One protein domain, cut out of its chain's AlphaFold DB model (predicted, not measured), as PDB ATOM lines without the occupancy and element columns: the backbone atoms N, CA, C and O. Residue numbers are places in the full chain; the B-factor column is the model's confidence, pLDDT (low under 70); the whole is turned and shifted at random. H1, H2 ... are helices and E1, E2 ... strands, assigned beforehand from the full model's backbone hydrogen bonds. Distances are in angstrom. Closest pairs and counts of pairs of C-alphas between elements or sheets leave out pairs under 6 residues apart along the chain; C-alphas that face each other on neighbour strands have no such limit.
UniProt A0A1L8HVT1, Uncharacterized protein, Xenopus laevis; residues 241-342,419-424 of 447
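This is residues 241 to 342 and 419 to 424 of the 447 residues of an uncharacterized protein of Xenopus laevis (UniProt A0A1L8HVT1). Little regular structure is here: a small two-stranded ribbon, E1 and E2, with H1 beside it, and a long winding stretch, residues 264 to 332, that swings away in a wide loop to H2 at the far side. The printed part has 108 residues, 32 in named elements, in the order E1, H1, H2, E2; the class is mixed. It is only just loose, close to compact, radius of gyration of the C-alphas 16.1 A, spanning 43 by 35 by 27 A.

Look first at E1, residues 242 to 249, and E2, residues 419 to 424: antiparallel at 145 degrees, with N 245 and O 421 2.9 A apart, within hydrogen-bond range. Residues 268 to 269 and 274 to 275 form short antiparallel pairings with E2. H1, residues 256 to 263, is near E2; H2, residues 333 to 342, is apart from E1 and H1. In both helices every O i to N i+4 pair is within hydrogen-bond range.

Find C-alpha 242 at (-16.510, -45.574, -50.515); E1 runs 21.9 A from there. H1 spans 10.5 A, H2 13.9 A, and E2 16.0 A, ending at (-17.092, -50.598, -50.508).

Residues 343 to 418 are not printed; C-alphas 342 and 419 are 34.2 A apart. The H1 to H2 link is long. Residues 331 to 341 are among those with pLDDT under 70.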
ATOM      1  N   GLN A 241     -21.115 -46.214 -51.049       76.06
ATOM      2  CA  GLN A 241     -20.304 -45.275 -50.282       76.06
ATOM      3  C   GLN A 241     -18.913 -45.868 -50.054       76.06
ATOM      4  O   GLN A 241     -18.739 -46.839 -49.314       76.06
ATOM      5  N   THR A 242     -17.923 -45.267 -50.704       83.31
ATOM      6  CA  THR A 242     -16.510 -45.574 -50.515       83.31
ATOM      7  C   THR A 242     -16.053 -44.971 -49.192       83.31
ATOM      8  O   THR A 242     -16.106 -43.751 -49.028       83.31
ATOM      9  N   GLN A 243     -15.606 -45.798 -48.248       81.81
ATOM     10  CA  GLN A 243     -15.087 -45.319 -46.967       81.81
ATOM     11  C   GLN A 243     -13.630 -45.742 -46.776       81.81
ATOM     12  O   GLN A 243     -13.256 -46.881 -47.064       81.81
ATOM     13  N   ASN A 244     -12.822 -44.814 -46.257       84.38
ATOM     14  CA  ASN A 244     -11.483 -45.101 -45.758       84.38
ATOM     15  C   ASN A 244     -11.604 -45.828 -44.416       84.38
ATOM     16  O   ASN A 244     -12.022 -45.229 -43.425       84.38
ATOM     17  N   VAL A 245     -11.234 -47.106 -44.378       84.94
ATOM     18  CA  VAL A 245     -11.261 -47.919 -43.157       84.94
ATOM     19  C   VAL A 245      -9.849 -47.980 -42.560       84.94
ATOM     20  O   VAL A 245      -8.968 -48.578 -43.185       84.94
ATOM     21  N   PRO A 246      -9.603 -47.392 -41.373       85.44
ATOM     22  CA  PRO A 246      -8.368 -47.608 -40.631       85.44
ATOM     23  C   PRO A 246      -8.406 -48.973 -39.933       85.44
ATOM     24  O   PRO A 246      -9.330 -49.285 -39.180       85.44
ATOM     25  N   ILE A 247      -7.382 -49.783 -40.173       88.12
ATOM     26  CA  ILE A 247      -7.192 -51.116 -39.605       88.12
ATOM     27  C   ILE A 247      -6.003 -51.042 -38.657       88.12
ATOM     28  O   ILE A 247      -4.919 -50.633 -39.062       88.12
ATOM     29  N   ILE A 248      -6.213 -51.437 -37.401       85.62
ATOM     30  CA  ILE A 248      -5.192 -51.400 -36.349       85.62
ATOM     31  C   ILE A 248      -4.868 -52.828 -35.943       85.62
ATOM     32  O   ILE A 248      -5.750 -53.562 -35.493       85.62
ATOM     33  N   MET A 249      -3.599 -53.203 -36.040       85.25
ATOM     34  CA  MET A 249      -3.125 -54.522 -35.636       85.25
ATOM     35  C   MET A 249      -2.214 -54.417 -34.421       85.25
ATOM     36  O   MET A 249      -1.281 -53.625 -34.396       85.25
ATOM     37  N   LYS A 250      -2.473 -55.249 -33.408       79.25
ATOM     38  CA  LYS A 250      -1.673 -55.330 -32.167       79.25
ATOM     39  C   LYS A 250      -0.437 -56.234 -32.292       79.25
ATOM     40  O   LYS A 250       0.200 -56.526 -31.286       79.25
ATOM     41  N   SER A 251      -0.171 -56.745 -33.489       79.06
ATOM     42  CA  SER A 251       0.875 -57.721 -33.781       79.06
ATOM     43  C   SER A 251       1.408 -57.480 -35.190       79.06
ATOM     44  O   SER A 251       0.641 -57.590 -36.147       79.06
ATOM     45  N   GLU A 252       2.710 -57.223 -35.320       77.06
ATOM     46  CA  GLU A 252       3.410 -57.079 -36.610       77.06
ATOM     47  C   GLU A 252       3.328 -58.330 -37.500       77.06
ATOM     48  O   GLU A 252       3.515 -58.253 -38.709       77.06
ATOM     49  N   SER A 253       3.040 -59.498 -36.922       83.88
ATOM     50  CA  SER A 253       3.108 -60.799 -37.598       83.88
ATOM     51  C   SER A 253       1.993 -61.074 -38.619       83.88
ATOM     52  O   SER A 253       1.855 -62.214 -39.057       83.88
ATOM     53  N   VAL A 254       1.152 -60.093 -38.953       89.38
ATOM     54  CA  VAL A 254       0.064 -60.256 -39.932       89.38
ATOM     55  C   VAL A 254       0.494 -59.626 -41.253       89.38
ATOM     56  O   VAL A 254       0.642 -58.409 -41.357       89.38
ATOM     57  N   HIS A 255       0.682 -60.462 -42.274       90.88
ATOM     58  CA  HIS A 255       1.115 -60.013 -43.594       90.88
ATOM     59  C   HIS A 255      -0.004 -59.192 -44.273       90.88
ATOM     60  O   HIS A 255      -1.174 -59.579 -44.176       90.88
ATOM     61  N   PRO A 256       0.293 -58.080 -44.976       89.06
ATOM     62  CA  PRO A 256      -0.747 -57.245 -45.585       89.06
ATOM     63  C   PRO A 256      -1.668 -58.014 -46.549       89.06
ATOM     64  O   PRO A 256      -2.873 -57.770 -46.583       89.06
ATOM     65  N   GLU A 257      -1.147 -59.003 -47.269       92.81
ATOM     66  CA  GLU A 257      -1.887 -59.906 -48.151       92.81
ATOM     67  C   GLU A 257      -3.004 -60.667 -47.424       92.81
ATOM     68  O   GLU A 257      -4.099 -60.788 -47.978       92.81
ATOM     69  N   ASP A 258      -2.788 -61.116 -46.182       94.19
ATOM     70  CA  ASP A 258      -3.815 -61.801 -45.384       94.19
ATOM     71  C   ASP A 258      -4.964 -60.853 -45.020       94.19
ATOM     72  O   ASP A 258      -6.133 -61.247 -44.989       94.19
ATOM     73  N   ILE A 259      -4.647 -59.574 -44.812       92.50
ATOM     74  CA  ILE A 259      -5.617 -58.514 -44.523       92.50
ATOM     75  C   ILE A 259      -6.412 -58.188 -45.788       92.50
ATOM     76  O   ILE A 259      -7.638 -58.132 -45.729       92.50
ATOM     77  N   VAL A 260      -5.758 -58.053 -46.953       93.12
ATOM     78  CA  VAL A 260      -6.456 -57.911 -48.246       93.12
ATOM     79  C   VAL A 260      -7.360 -59.118 -48.501       93.12
ATOM     80  O   VAL A 260      -8.506 -58.946 -48.914       93.12
ATOM     81  N   MET A 261      -6.877 -60.334 -48.244       94.62
ATOM     82  CA  MET A 261      -7.641 -61.578 -48.382       94.62
ATOM     83  C   MET A 261      -8.848 -61.628 -47.441       94.62
ATOM     84  O   MET A 261      -9.923 -62.074 -47.848       94.62
ATOM     85  N   TRP A 262      -8.704 -61.159 -46.202       94.25
ATOM     86  CA  TRP A 262      -9.804 -61.059 -45.246       94.25
ATOM     87  C   TRP A 262     -10.828 -59.994 -45.663       94.25
ATOM     88  O   TRP A 262     -12.022 -60.287 -45.713       94.25
ATOM     89  N   LEU A 263     -10.372 -58.798 -46.048       93.44
ATOM     90  CA  LEU A 263     -11.221 -57.700 -46.519       93.44
ATOM     91  C   LEU A 263     -12.011 -58.088 -47.769       93.44
ATOM     92  O   LEU A 263     -13.225 -57.932 -47.783       93.44
ATOM     93  N   LYS A 264     -11.364 -58.690 -48.777       93.44
ATOM     94  CA  LYS A 264     -12.016 -59.167 -50.014       93.44
ATOM     95  C   LYS A 264     -13.141 -60.185 -49.771       93.44
ATOM     96  O   LYS A 264     -13.968 -60.386 -50.654       93.44
ATOM     97  N   ARG A 265     -13.200 -60.829 -48.595       92.88
ATOM     98  CA  ARG A 265     -14.319 -61.706 -48.191       92.88
ATOM     99  C   ARG A 265     -15.512 -60.945 -47.599       92.88
ATOM    100  O   ARG A 265     -16.585 -61.529 -47.502       92.88
ATOM    101  N   GLN A 266     -15.331 -59.694 -47.169       88.06
ATOM    102  CA  GLN A 266     -16.352 -58.870 -46.503       88.06
ATOM    103  C   GLN A 266     -16.799 -57.660 -47.341       88.06
ATOM    104  O   GLN A 266     -17.927 -57.192 -47.192       88.06
ATOM    105  N   CYS A 267     -15.926 -57.128 -48.198       92.25
ATOM    106  CA  CYS A 267     -16.139 -55.894 -48.947       92.25
ATOM    107  C   CYS A 267     -15.396 -55.900 -50.293       92.25
ATOM    108  O   CYS A 267     -14.445 -56.657 -50.501       92.25
ATOM    109  N   THR A 268     -15.803 -55.015 -51.206       94.19
ATOM    110  CA  THR A 268     -14.996 -54.719 -52.394       94.19
ATOM    111  C   THR A 268     -13.873 -53.772 -51.985       94.19
ATOM    112  O   THR A 268     -14.117 -52.628 -51.602       94.19
ATOM    113  N   VAL A 269     -12.640 -54.266 -52.058       94.94
ATOM    114  CA  VAL A 269     -11.417 -53.484 -51.855       94.94
ATOM    115  C   VAL A 269     -11.147 -52.649 -53.109       94.94
ATOM    116  O   VAL A 269     -10.942 -53.216 -54.180       94.94
ATOM    117  N   LEU A 270     -11.161 -51.317 -52.980       95.31
ATOM    118  CA  LEU A 270     -11.051 -50.372 -54.105       95.31
ATOM    119  C   LEU A 270      -9.646 -49.790 -54.292       95.31
ATOM    120  O   LEU A 270      -9.342 -49.210 -55.330       95.31
ATOM    121  N   SER A 271      -8.781 -49.915 -53.289       94.62
ATOM    122  CA  SER A 271      -7.390 -49.458 -53.337       94.62
ATOM    123  C   SER A 271      -6.487 -50.486 -52.650       94.62
ATOM    124  O   SER A 271      -6.976 -51.222 -51.789       94.62
ATOM    125  N   PRO A 272      -5.189 -50.565 -52.989       94.00
ATOM    126  CA  PRO A 272      -4.222 -51.319 -52.196       94.00
ATOM    127  C   PRO A 272      -4.203 -50.853 -50.732       94.00
ATOM    128  O   PRO A 272      -4.544 -49.706 -50.438       94.00
ATOM    129  N   LEU A 273      -3.779 -51.728 -49.816       93.38
ATOM    130  CA  LEU A 273      -3.463 -51.315 -48.448       93.38
ATOM    131  C   LEU A 273      -2.262 -50.368 -48.471       93.38
ATOM    132  O   LEU A 273      -1.213 -50.720 -49.009       93.38
ATOM    133  N   VAL A 274      -2.403 -49.208 -47.838       92.00
ATOM    134  CA  VAL A 274      -1.306 -48.258 -47.634       92.00
ATOM    135  C   VAL A 274      -0.971 -48.225 -46.143       92.00
ATOM    136  O   VAL A 274      -1.866 -48.037 -45.313       92.00
ATOM    137  N   LYS A 275       0.308 -48.429 -45.799       88.62
ATOM    138  CA  LYS A 275       0.834 -48.141 -44.456       88.62
ATOM    139  C   LYS A 275       0.971 -46.628 -44.318       88.62
ATOM    140  O   LYS A 275       1.572 -45.999 -45.184       88.62
ATOM    141  N   ILE A 276       0.400 -46.053 -43.261       83.94
ATOM    142  CA  ILE A 276       0.554 -44.621 -42.978       83.94
ATOM    143  C   ILE A 276       1.744 -44.428 -42.044       83.94
ATOM    144  O   ILE A 276       1.708 -44.866 -40.896       83.94
ATOM    145  N   TYR A 277       2.741 -43.700 -42.530       83.06
ATOM    146  CA  TYR A 277       3.865 -43.182 -41.759       83.06
ATOM    147  C   TYR A 277       3.710 -41.652 -41.624       83.06
ATOM    148  O   TYR A 277       3.172 -41.016 -42.531       83.06
ATOM    149  N   ASP A 278       4.112 -41.060 -40.491       80.62
ATOM    150  CA  ASP A 278       4.309 -39.601 -40.379       80.62
ATOM    151  C   ASP A 278       5.621 -39.208 -41.117       80.62
ATOM    152  O   ASP A 278       6.402 -40.074 -41.507       80.62
ATOM    153  N   GLU A 279       5.895 -37.907 -41.287       85.50
ATOM    154  CA  GLU A 279       7.053 -37.363 -42.042       85.50
ATOM    155  C   GLU A 279       8.443 -37.841 -41.568       85.50
ATOM    156  O   GLU A 279       9.420 -37.720 -42.303       85.50
ATOM    157  N   GLU A 280       8.544 -38.385 -40.354       85.56
ATOM    158  CA  GLU A 280       9.777 -38.930 -39.770       85.56
ATOM    159  C   GLU A 280       9.895 -40.466 -39.934       85.56
ATOM    160  O   GLU A 280      10.603 -41.114 -39.165       85.56
ATOM    161  N   ASP A 281       9.120 -41.074 -40.842       78.50
ATOM    162  CA  ASP A 281       8.915 -42.530 -41.013       78.50
ATOM    163  C   ASP A 281       8.406 -43.273 -39.753       78.50
ATOM    164  O   ASP A 281       8.223 -44.494 -39.738       78.50
ATOM    165  N   PHE A 282       8.097 -42.545 -38.678       75.00
ATOM    166  CA  PHE A 282       7.471 -43.102 -37.488       75.00
ATOM    167  C   PHE A 282       5.969 -43.311 -37.694       75.00
ATOM    168  O   PHE A 282       5.259 -42.461 -38.230       75.00
ATOM    169  N   TRP A 283       5.461 -44.426 -37.169       70.25
ATOM    170  CA  TRP A 283       4.027 -44.663 -37.006       70.25
ATOM    171  C   TRP A 283       3.341 -43.453 -36.348       70.25
ATOM    172  O   TRP A 283       3.755 -43.085 -35.240       70.25
ATOM    173  N   PRO A 284       2.285 -42.862 -36.948       71.56
ATOM    174  CA  PRO A 284       1.592 -41.725 -36.358       71.56
ATOM    175  C   PRO A 284       1.058 -42.088 -34.975       71.56
ATOM    176  O   PRO A 284       0.115 -42.871 -34.832       71.56
ATOM    177  N   LYS A 285       1.635 -41.491 -33.925       80.44
ATOM    178  CA  LYS A 285       1.262 -41.723 -32.513       80.44
ATOM    179  C   LYS A 285      -0.041 -40.994 -32.148       80.44
ATOM    180  O   LYS A 285      -0.173 -40.401 -31.080       80.44
ATOM    181  N   LEU A 286      -1.009 -41.033 -33.060       86.56
ATOM    182  CA  LEU A 286      -2.332 -40.452 -32.924       86.56
ATOM    183  C   LEU A 286      -3.174 -41.294 -31.968       86.56
ATOM    184  O   LEU A 286      -3.366 -42.502 -32.128       86.56
ATOM    185  N   CYS A 287      -3.744 -40.638 -30.967       88.44
ATOM    186  CA  CYS A 287      -4.705 -41.251 -30.078       88.44
ATOM    187  C   CYS A 287      -5.978 -41.644 -30.841       88.44
ATOM    188  O   CYS A 287      -6.802 -40.782 -31.135       88.44
ATOM    189  N   PHE A 288      -6.225 -42.936 -31.075       83.56
ATOM    190  CA  PHE A 288      -7.441 -43.387 -31.777       83.56
ATOM    191  C   PHE A 288      -8.765 -42.904 -31.137       83.56
ATOM    192  O   PHE A 288      -9.782 -42.765 -31.813       83.56
ATOM    193  N   LYS A 289      -8.767 -42.583 -29.835       87.38
ATOM    194  CA  LYS A 289      -9.939 -42.010 -29.154       87.38
ATOM    195  C   LYS A 289     -10.188 -40.541 -29.521       87.38
ATOM    196  O   LYS A 289     -11.336 -40.187 -29.768       87.38
ATOM    197  N   CYS A 290      -9.168 -39.681 -29.571       91.75
ATOM    198  CA  CYS A 290      -9.359 -38.224 -29.707       91.75
ATOM    199  C   CYS A 290      -8.609 -37.546 -30.867       91.75
ATOM    200  O   CYS A 290      -8.758 -36.345 -31.046       91.75
ATOM    201  N   GLY A 291      -7.802 -38.275 -31.640       89.00
ATOM    202  CA  GLY A 291      -6.989 -37.736 -32.736       89.00
ATOM    203  C   GLY A 291      -5.752 -36.937 -32.302       89.00
ATOM    204  O   GLY A 291      -5.038 -36.426 -33.153       89.00
ATOM    205  N   SER A 292      -5.461 -36.813 -31.003       92.19
ATOM    206  CA  SER A 292      -4.297 -36.046 -30.535       92.19
ATOM    207  C   SER A 292      -2.979 -36.810 -30.709       92.19
ATOM    208  O   SER A 292      -2.908 -37.987 -30.360       92.19
ATOM    209  N   LYS A 293      -1.918 -36.119 -31.154       91.25
ATOM    210  CA  LYS A 293      -0.530 -36.631 -31.176       91.25
ATOM    211  C   LYS A 293       0.138 -36.672 -29.784       91.25
ATOM    212  O   LYS A 293       1.216 -37.237 -29.650       91.25
ATOM    213  N   SER A 294      -0.462 -36.085 -28.737       92.31
ATOM    214  CA  SER A 294       0.212 -35.910 -27.433       92.31
ATOM    215  C   SER A 294       0.228 -37.153 -26.532       92.31
ATOM    216  O   SER A 294       0.944 -37.176 -25.531       92.31
ATOM    217  N   HIS A 295      -0.575 -38.178 -26.829       91.50
ATOM    218  CA  HIS A 295      -0.705 -39.360 -25.976       91.50
ATOM    219  C   HIS A 295      -1.297 -40.566 -26.715       91.50
ATOM    220  O   HIS A 295      -2.056 -40.433 -27.666       91.50
ATOM    221  N   PHE A 296      -1.028 -41.770 -26.210       87.75
ATOM    222  CA  PHE A 296      -1.639 -43.004 -26.710       87.75
ATOM    223  C   PHE A 296      -3.049 -43.235 -26.146       87.75
ATOM    224  O   PHE A 296      -3.364 -42.817 -25.030       87.75
ATOM    225  N   ALA A 297      -3.870 -44.021 -26.852       86.88
ATOM    226  CA  ALA A 297      -5.248 -44.347 -26.454       86.88
ATOM    227  C   ALA A 297      -5.387 -44.957 -25.038       86.88
ATOM    228  O   ALA A 297      -6.422 -44.775 -24.390       86.88
ATOM    229  N   GLY A 298      -4.347 -45.628 -24.527       87.00
ATOM    230  CA  GLY A 298      -4.298 -46.145 -23.152       87.00
ATOM    231  C   GLY A 298      -4.193 -45.066 -22.064       87.00
ATOM    232  O   GLY A 298      -4.687 -45.277 -20.964       87.00
ATOM    233  N   LYS A 299      -3.613 -43.896 -22.374       92.44
ATOM    234  CA  LYS A 299      -3.538 -42.723 -21.477       92.44
ATOM    235  C   LYS A 299      -4.639 -41.687 -21.746       92.44
ATOM    236  O   LYS A 299      -4.699 -40.663 -21.078       92.44
ATOM    237  N   CYS A 300      -5.495 -41.930 -22.735       94.19
ATOM    238  CA  CYS A 300      -6.532 -40.991 -23.130       94.19
ATOM    239  C   CYS A 300      -7.739 -41.040 -22.186       94.19
ATOM    240  O   CYS A 300      -8.410 -42.077 -22.085       94.19
ATOM    241  N   THR A 301      -8.029 -39.894 -21.570       95.00
ATOM    242  CA  THR A 301      -9.197 -39.636 -20.713       95.00
ATOM    243  C   THR A 301     -10.514 -39.587 -21.491       95.00
ATOM    244  O   THR A 301     -11.565 -39.860 -20.918       95.00
ATOM    245  N   VAL A 302     -10.474 -39.300 -22.798       95.44
ATOM    246  CA  VAL A 302     -11.662 -39.280 -23.663       95.44
ATOM    247  C   VAL A 302     -12.232 -40.694 -23.793       95.44
ATOM    248  O   VAL A 302     -11.627 -41.577 -24.408       95.44
ATOM    249  N   GLN A 303     -13.424 -40.908 -23.239       92.31
ATOM    250  CA  GLN A 303     -14.217 -42.104 -23.504       92.31
ATOM    251  C   GLN A 303     -15.109 -41.856 -24.722       92.31
ATOM    252  O   GLN A 303     -16.027 -41.036 -24.671       92.31
ATOM    253  N   LYS A 304     -14.813 -42.572 -25.812       92.69
ATOM    254  CA  LYS A 304     -15.733 -42.758 -26.938       92.69
ATOM    255  C   LYS A 304     -16.532 -44.038 -26.747       92.69
ATOM    256  O   LYS A 304     -15.967 -45.074 -26.389       92.69
ATOM    257  N   CYS A 305     -17.820 -43.972 -27.047       92.81
ATOM    258  CA  CYS A 305     -18.689 -45.131 -27.111       92.81
ATOM    259  C   CYS A 305     -18.314 -46.021 -28.305       92.81
ATOM    260  O   CYS A 305     -18.212 -45.551 -29.436       92.81
ATOM    261  N   ALA A 306     -18.160 -47.326 -28.073       86.75
ATOM    262  CA  ALA A 306     -17.787 -48.282 -29.121       86.75
ATOM    263  C   ALA A 306     -18.933 -48.639 -30.094       86.75
ATOM    264  O   ALA A 306     -18.687 -49.351 -31.062       86.75
ATOM    265  N   PHE A 307     -20.169 -48.189 -29.834       87.56
ATOM    266  CA  PHE A 307     -21.349 -48.501 -30.655       87.56
ATOM    267  C   PHE A 307     -21.837 -47.338 -31.530       87.56
ATOM    268  O   PHE A 307     -22.373 -47.588 -32.609       87.56
ATOM    269  N   CYS A 308     -21.659 -46.089 -31.084       91.69
ATOM    270  CA  CYS A 308     -22.050 -44.889 -31.837       91.69
ATOM    271  C   CYS A 308     -20.875 -43.954 -32.181       91.69
ATOM    272  O   CYS A 308     -21.047 -43.045 -32.986       91.69
ATOM    273  N   GLY A 309     -19.688 -44.155 -31.595       87.50
ATOM    274  CA  GLY A 309     -18.488 -43.338 -31.833       87.50
ATOM    275  C   GLY A 309     -18.450 -41.989 -31.102       87.50
ATOM    276  O   GLY A 309     -17.401 -41.341 -31.083       87.50
ATOM    277  N   GLU A 310     -19.554 -41.573 -30.480       91.44
ATOM    278  CA  GLU A 310     -19.665 -40.302 -29.759       91.44
ATOM    279  C   GLU A 310     -18.858 -40.294 -28.454       91.44
ATOM    280  O   GLU A 310     -18.589 -41.332 -27.842       91.44
ATOM    281  N   ILE A 311     -18.462 -39.094 -28.030       92.56
ATOM    282  CA  ILE A 311     -17.743 -38.849 -26.777       92.56
ATOM    283  C   ILE A 311     -18.760 -38.584 -25.661       92.56
ATOM    284  O   ILE A 311     -19.763 -37.916 -25.887       92.56
ATOM    285  N   GLY A 312     -18.465 -39.049 -24.445       93.56
ATOM    286  CA  GLY A 312     -19.169 -38.616 -23.229       93.56
ATOM    287  C   GLY A 312     -19.972 -39.700 -22.511       93.56
ATOM    288  O   GLY A 312     -20.419 -39.460 -21.396       93.56
ATOM    289  N   HIS A 313     -20.104 -40.895 -23.091       94.06
ATOM    290  CA  HIS A 313     -20.715 -42.047 -22.426       94.06
ATOM    291  C   HIS A 313     -19.962 -43.355 -22.736       94.06
ATOM    292  O   HIS A 313     -19.429 -43.524 -23.841       94.06
ATOM    293  N   PRO A 314     -19.901 -44.312 -21.791       93.12
ATOM    294  CA  PRO A 314     -19.387 -45.649 -22.053       93.12
ATOM    295  C   PRO A 314     -20.392 -46.455 -22.887       93.12
ATOM    296  O   PRO A 314     -21.601 -46.248 -22.814       93.12
ATOM    297  N   SER A 315     -19.921 -47.480 -23.604       92.19
ATOM    298  CA  SER A 315     -20.765 -48.320 -24.474       92.19
ATOM    299  C   SER A 315     -21.963 -48.991 -23.776       92.19
ATOM    300  O   SER A 315     -22.895 -49.417 -24.445       92.19
ATOM    301  N   LYS A 316     -21.954 -49.096 -22.439       91.56
ATOM    302  CA  LYS A 316     -23.064 -49.641 -21.634       91.56
ATOM    303  C   LYS A 316     -24.253 -48.682 -21.494       91.56
ATOM    304  O   LYS A 316     -25.354 -49.139 -21.212       91.56
ATOM    305  N   GLU A 317     -24.014 -47.387 -21.674       94.81
ATOM    306  CA  GLU A 317     -24.987 -46.295 -21.523       94.81
ATOM    307  C   GLU A 317     -25.394 -45.713 -22.891       94.81
ATOM    308  O   GLU A 317     -26.083 -44.701 -22.972       94.81
ATOM    309  N   CYS A 318     -24.985 -46.365 -23.984       94.12
ATOM    310  CA  CYS A 318     -25.327 -45.968 -25.343       94.12
ATOM    311  C   CYS A 318     -26.823 -46.168 -25.617       94.12
ATOM    312  O   CYS A 318     -27.284 -47.295 -25.791       94.12
ATOM    313  N   VAL A 319     -27.563 -45.061 -25.696       93.31
ATOM    314  CA  VAL A 319     -28.974 -45.043 -26.127       93.31
ATOM    315  C   VAL A 319     -29.088 -45.131 -27.658       93.31
ATOM    316  O   VAL A 319     -30.079 -45.637 -28.182       93.31
ATOM    317  N   ASN A 320     -28.057 -44.689 -28.384       89.94
ATOM    318  CA  ASN A 320     -28.014 -44.725 -29.845       89.94
ATOM    319  C   ASN A 320     -27.964 -46.168 -30.375       89.94
ATOM    320  O   ASN A 320     -27.298 -47.036 -29.800       89.94
ATOM    321  N   LYS A 321     -28.640 -46.416 -31.507       82.56
ATOM    322  CA  LYS A 321     -28.632 -47.720 -32.187       82.56
ATOM    323  C   LYS A 321     -27.202 -48.111 -32.576       82.56
ATOM    324  O   LYS A 321     -26.431 -47.279 -33.052       82.56
ATOM    325  N   ILE A 322     -26.863 -49.390 -32.400       81.81
ATOM    326  CA  ILE A 322     -25.555 -49.938 -32.782       81.81
ATOM    327  C   ILE A 322     -25.388 -49.796 -34.299       81.81
ATOM    328  O   ILE A 322     -26.136 -50.411 -35.060       81.81
ATOM    329  N   ARG A 323     -24.395 -49.019 -34.738       79.19
ATOM    330  CA  ARG A 323     -24.033 -48.900 -36.156       79.19
ATOM    331  C   ARG A 323     -22.948 -49.913 -36.510       79.19
ATOM    332  O   ARG A 323     -22.076 -50.222 -35.700       79.19
ATOM    333  N   CYS A 324     -22.983 -50.440 -37.729       75.38
ATOM    334  CA  CYS A 324     -21.896 -51.279 -38.230       75.38
ATOM    335  C   CYS A 324     -20.682 -50.407 -38.596       75.38
ATOM    336  O   CYS A 324     -20.792 -49.557 -39.477       75.38
ATOM    337  N   ASN A 325     -19.511 -50.649 -37.995       67.44
ATOM    338  CA  ASN A 325     -18.296 -49.854 -38.244       67.44
ATOM    339  C   ASN A 325     -17.830 -49.817 -39.716       67.44
ATOM    340  O   ASN A 325     -17.062 -48.930 -40.067       67.44
ATOM    341  N   LEU A 326     -18.260 -50.758 -40.571       69.19
ATOM    342  CA  LEU A 326     -17.846 -50.831 -41.984       69.19
ATOM    343  C   LEU A 326     -18.810 -50.153 -42.970       69.19
ATOM    344  O   LEU A 326     -18.421 -49.892 -44.105       69.19
ATOM    345  N   CYS A 327     -20.070 -49.928 -42.593       75.88
ATOM    346  CA  CYS A 327     -21.067 -49.329 -43.491       75.88
ATOM    347  C   CYS A 327     -21.893 -48.208 -42.850       75.88
ATOM    348  O   CYS A 327     -22.740 -47.626 -43.519       75.88
ATOM    349  N   LEU A 328     -21.676 -47.937 -41.560       68.31
ATOM    350  CA  LEU A 328     -22.353 -46.951 -40.709       68.31
ATOM    351  C   LEU A 328     -23.887 -47.043 -40.660       68.31
ATOM    352  O   LEU A 328     -24.523 -46.245 -39.972       68.31
ATOM    353  N   ARG A 329     -24.492 -48.038 -41.320       73.94
ATOM    354  CA  ARG A 329     -25.933 -48.277 -41.284       73.94
ATOM    355  C   ARG A 329     -26.365 -48.701 -39.884       73.94
ATOM    356  O   ARG A 329     -25.727 -49.537 -39.237       73.94
ATOM    357  N   GLU A 330     -27.489 -48.140 -39.460       74.00
ATOM    358  CA  GLU A 330     -28.263 -48.597 -38.309       74.00
ATOM    359  C   GLU A 330     -29.039 -49.853 -38.705       74.00
ATOM    360  O   GLU A 330     -30.220 -49.805 -39.037       74.00
ATOM    361  N   GLU A 331     -28.362 -50.998 -38.704       60.28
ATOM    362  CA  GLU A 331     -29.066 -52.277 -38.742       60.28
ATOM    363  C   GLU A 331     -29.756 -52.498 -37.386       60.28
ATOM    364  O   GLU A 331     -29.193 -52.194 -36.331       60.28
ATOM    365  N   GLU A 332     -30.960 -53.077 -37.375       53.44
ATOM    366  CA  GLU A 332     -31.741 -53.338 -36.147       53.44
ATOM    367  C   GLU A 332     -31.164 -54.485 -35.281       53.44
ATOM    368  O   GLU A 332     -31.844 -55.157 -34.510       53.44
ATOM    369  N   LEU A 333     -29.847 -54.686 -35.364       56.72
ATOM    370  CA  LEU A 333     -29.057 -55.636 -34.592       56.72
ATOM    371  C   LEU A 333     -28.980 -55.303 -33.097       56.72
ATOM    372  O   LEU A 333     -28.540 -56.161 -32.332       56.72
ATOM    373  N   GLY A 334     -29.405 -54.111 -32.662       56.56
ATOM    374  CA  GLY A 334     -29.391 -53.700 -31.252       56.56
ATOM    375  C   GLY A 334     -30.038 -54.729 -30.317       56.56
ATOM    376  O   GLY A 334     -29.446 -55.110 -29.303       56.56
ATOM    377  N   GLU A 335     -31.200 -55.268 -30.698       57.47
ATOM    378  CA  GLU A 335     -31.861 -56.324 -29.925       57.47
ATOM    379  C   GLU A 335     -31.148 -57.674 -30.046       57.47
ATOM    380  O   GLU A 335     -30.922 -58.343 -29.039       57.47
ATOM    381  N   LEU A 336     -30.724 -58.076 -31.250       59.75
ATOM    382  CA  LEU A 336     -30.070 -59.371 -31.472       59.75
ATOM    383  C   LEU A 336     -28.709 -59.470 -30.757       59.75
ATOM    384  O   LEU A 336     -28.325 -60.543 -30.281       59.75
ATOM    385  N   VAL A 337     -27.969 -58.360 -30.665       63.97
ATOM    386  CA  VAL A 337     -26.716 -58.263 -29.904       63.97
ATOM    387  C   VAL A 337     -27.002 -58.325 -28.404       63.97
ATOM    388  O   VAL A 337     -26.394 -59.161 -27.730       63.97
ATOM    389  N   ARG A 338     -27.992 -57.568 -27.894       60.53
ATOM    390  CA  ARG A 338     -28.456 -57.694 -26.498       60.53
ATOM    391  C   ARG A 338     -28.850 -59.132 -26.161       60.53
ATOM    392  O   ARG A 338     -28.318 -59.682 -25.203       60.53
ATOM    393  N   MET A 339     -29.689 -59.782 -26.971       60.00
ATOM    394  CA  MET A 339     -30.114 -61.173 -26.755       60.00
ATOM    395  C   MET A 339     -28.936 -62.159 -26.743       60.00
ATOM    396  O   MET A 339     -28.924 -63.101 -25.949       60.00
ATOM    397  N   LYS A 340     -27.917 -61.962 -27.594       69.19
ATOM    398  CA  LYS A 340     -26.696 -62.789 -27.580       69.19
ATOM    399  C   LYS A 340     -25.861 -62.565 -26.318       69.19
ATOM    400  O   LYS A 340     -25.305 -63.531 -25.793       69.19
ATOM    401  N   GLU A 341     -25.771 -61.336 -25.815       69.81
ATOM    402  CA  GLU A 341     -25.029 -61.027 -24.588       69.81
ATOM    403  C   GLU A 341     -25.762 -61.519 -23.326       69.81
ATOM    404  O   GLU A 341     -25.142 -62.131 -22.456       69.81
ATOM    405  N   GLU A 342     -27.086 -61.358 -23.271       74.25
ATOM    406  CA  GLU A 342     -27.989 -61.946 -22.267       74.25
ATOM    407  C   GLU A 342     -27.807 -63.473 -22.206       74.25
ATOM    408  O   GLU A 342     -27.560 -64.060 -21.150       74.25
ATOM    409  N   LEU A 419      -3.061 -49.617 -41.052       80.88
ATOM    410  CA  LEU A 419      -3.268 -49.654 -42.496       80.88
ATOM    411  C   LEU A 419      -4.548 -48.909 -42.844       80.88
ATOM    412  O   LEU A 419      -5.543 -49.024 -42.131       80.88
ATOM    413  N   THR A 420      -4.551 -48.187 -43.958       83.50
ATOM    414  CA  THR A 420      -5.780 -47.609 -44.517       83.50
ATOM    415  C   THR A 420      -6.088 -48.180 -45.883       83.50
ATOM    416  O   THR A 420      -5.189 -48.512 -46.658       83.50
ATOM    417  N   ILE A 421      -7.385 -48.284 -46.168       88.19
ATOM    418  CA  ILE A 421      -7.892 -48.804 -47.429       88.19
ATOM    419  C   ILE A 421      -9.253 -48.192 -47.756       88.19
ATOM    420  O   ILE A 421     -10.088 -48.026 -46.864       88.19
ATOM    421  N   ASN A 422      -9.504 -47.917 -49.035       80.12
ATOM    422  CA  ASN A 422     -10.858 -47.655 -49.511       80.12
ATOM    423  C   ASN A 422     -11.605 -48.982 -49.664       80.12
ATOM    424  O   ASN A 422     -11.211 -49.842 -50.459       80.12
ATOM    425  N   ALA A 423     -12.702 -49.128 -48.927       81.38
ATOM    426  CA  ALA A 423     -13.591 -50.274 -49.011       81.38
ATOM    427  C   ALA A 423     -15.016 -49.843 -49.379       81.38
ATOM    428  O   ALA A 423     -15.526 -48.824 -48.913       81.38
ATOM    429  N   CYS A 424     -15.669 -50.664 -50.199       79.44
ATOM    430  CA  CYS A 424     -17.092 -50.598 -50.508       79.44
ATOM    431  C   CYS A 424     -17.801 -51.773 -49.825       79.44
ATOM    432  O   CYS A 424     -17.510 -52.940 -50.108       79.44
TER     433      CYS A 424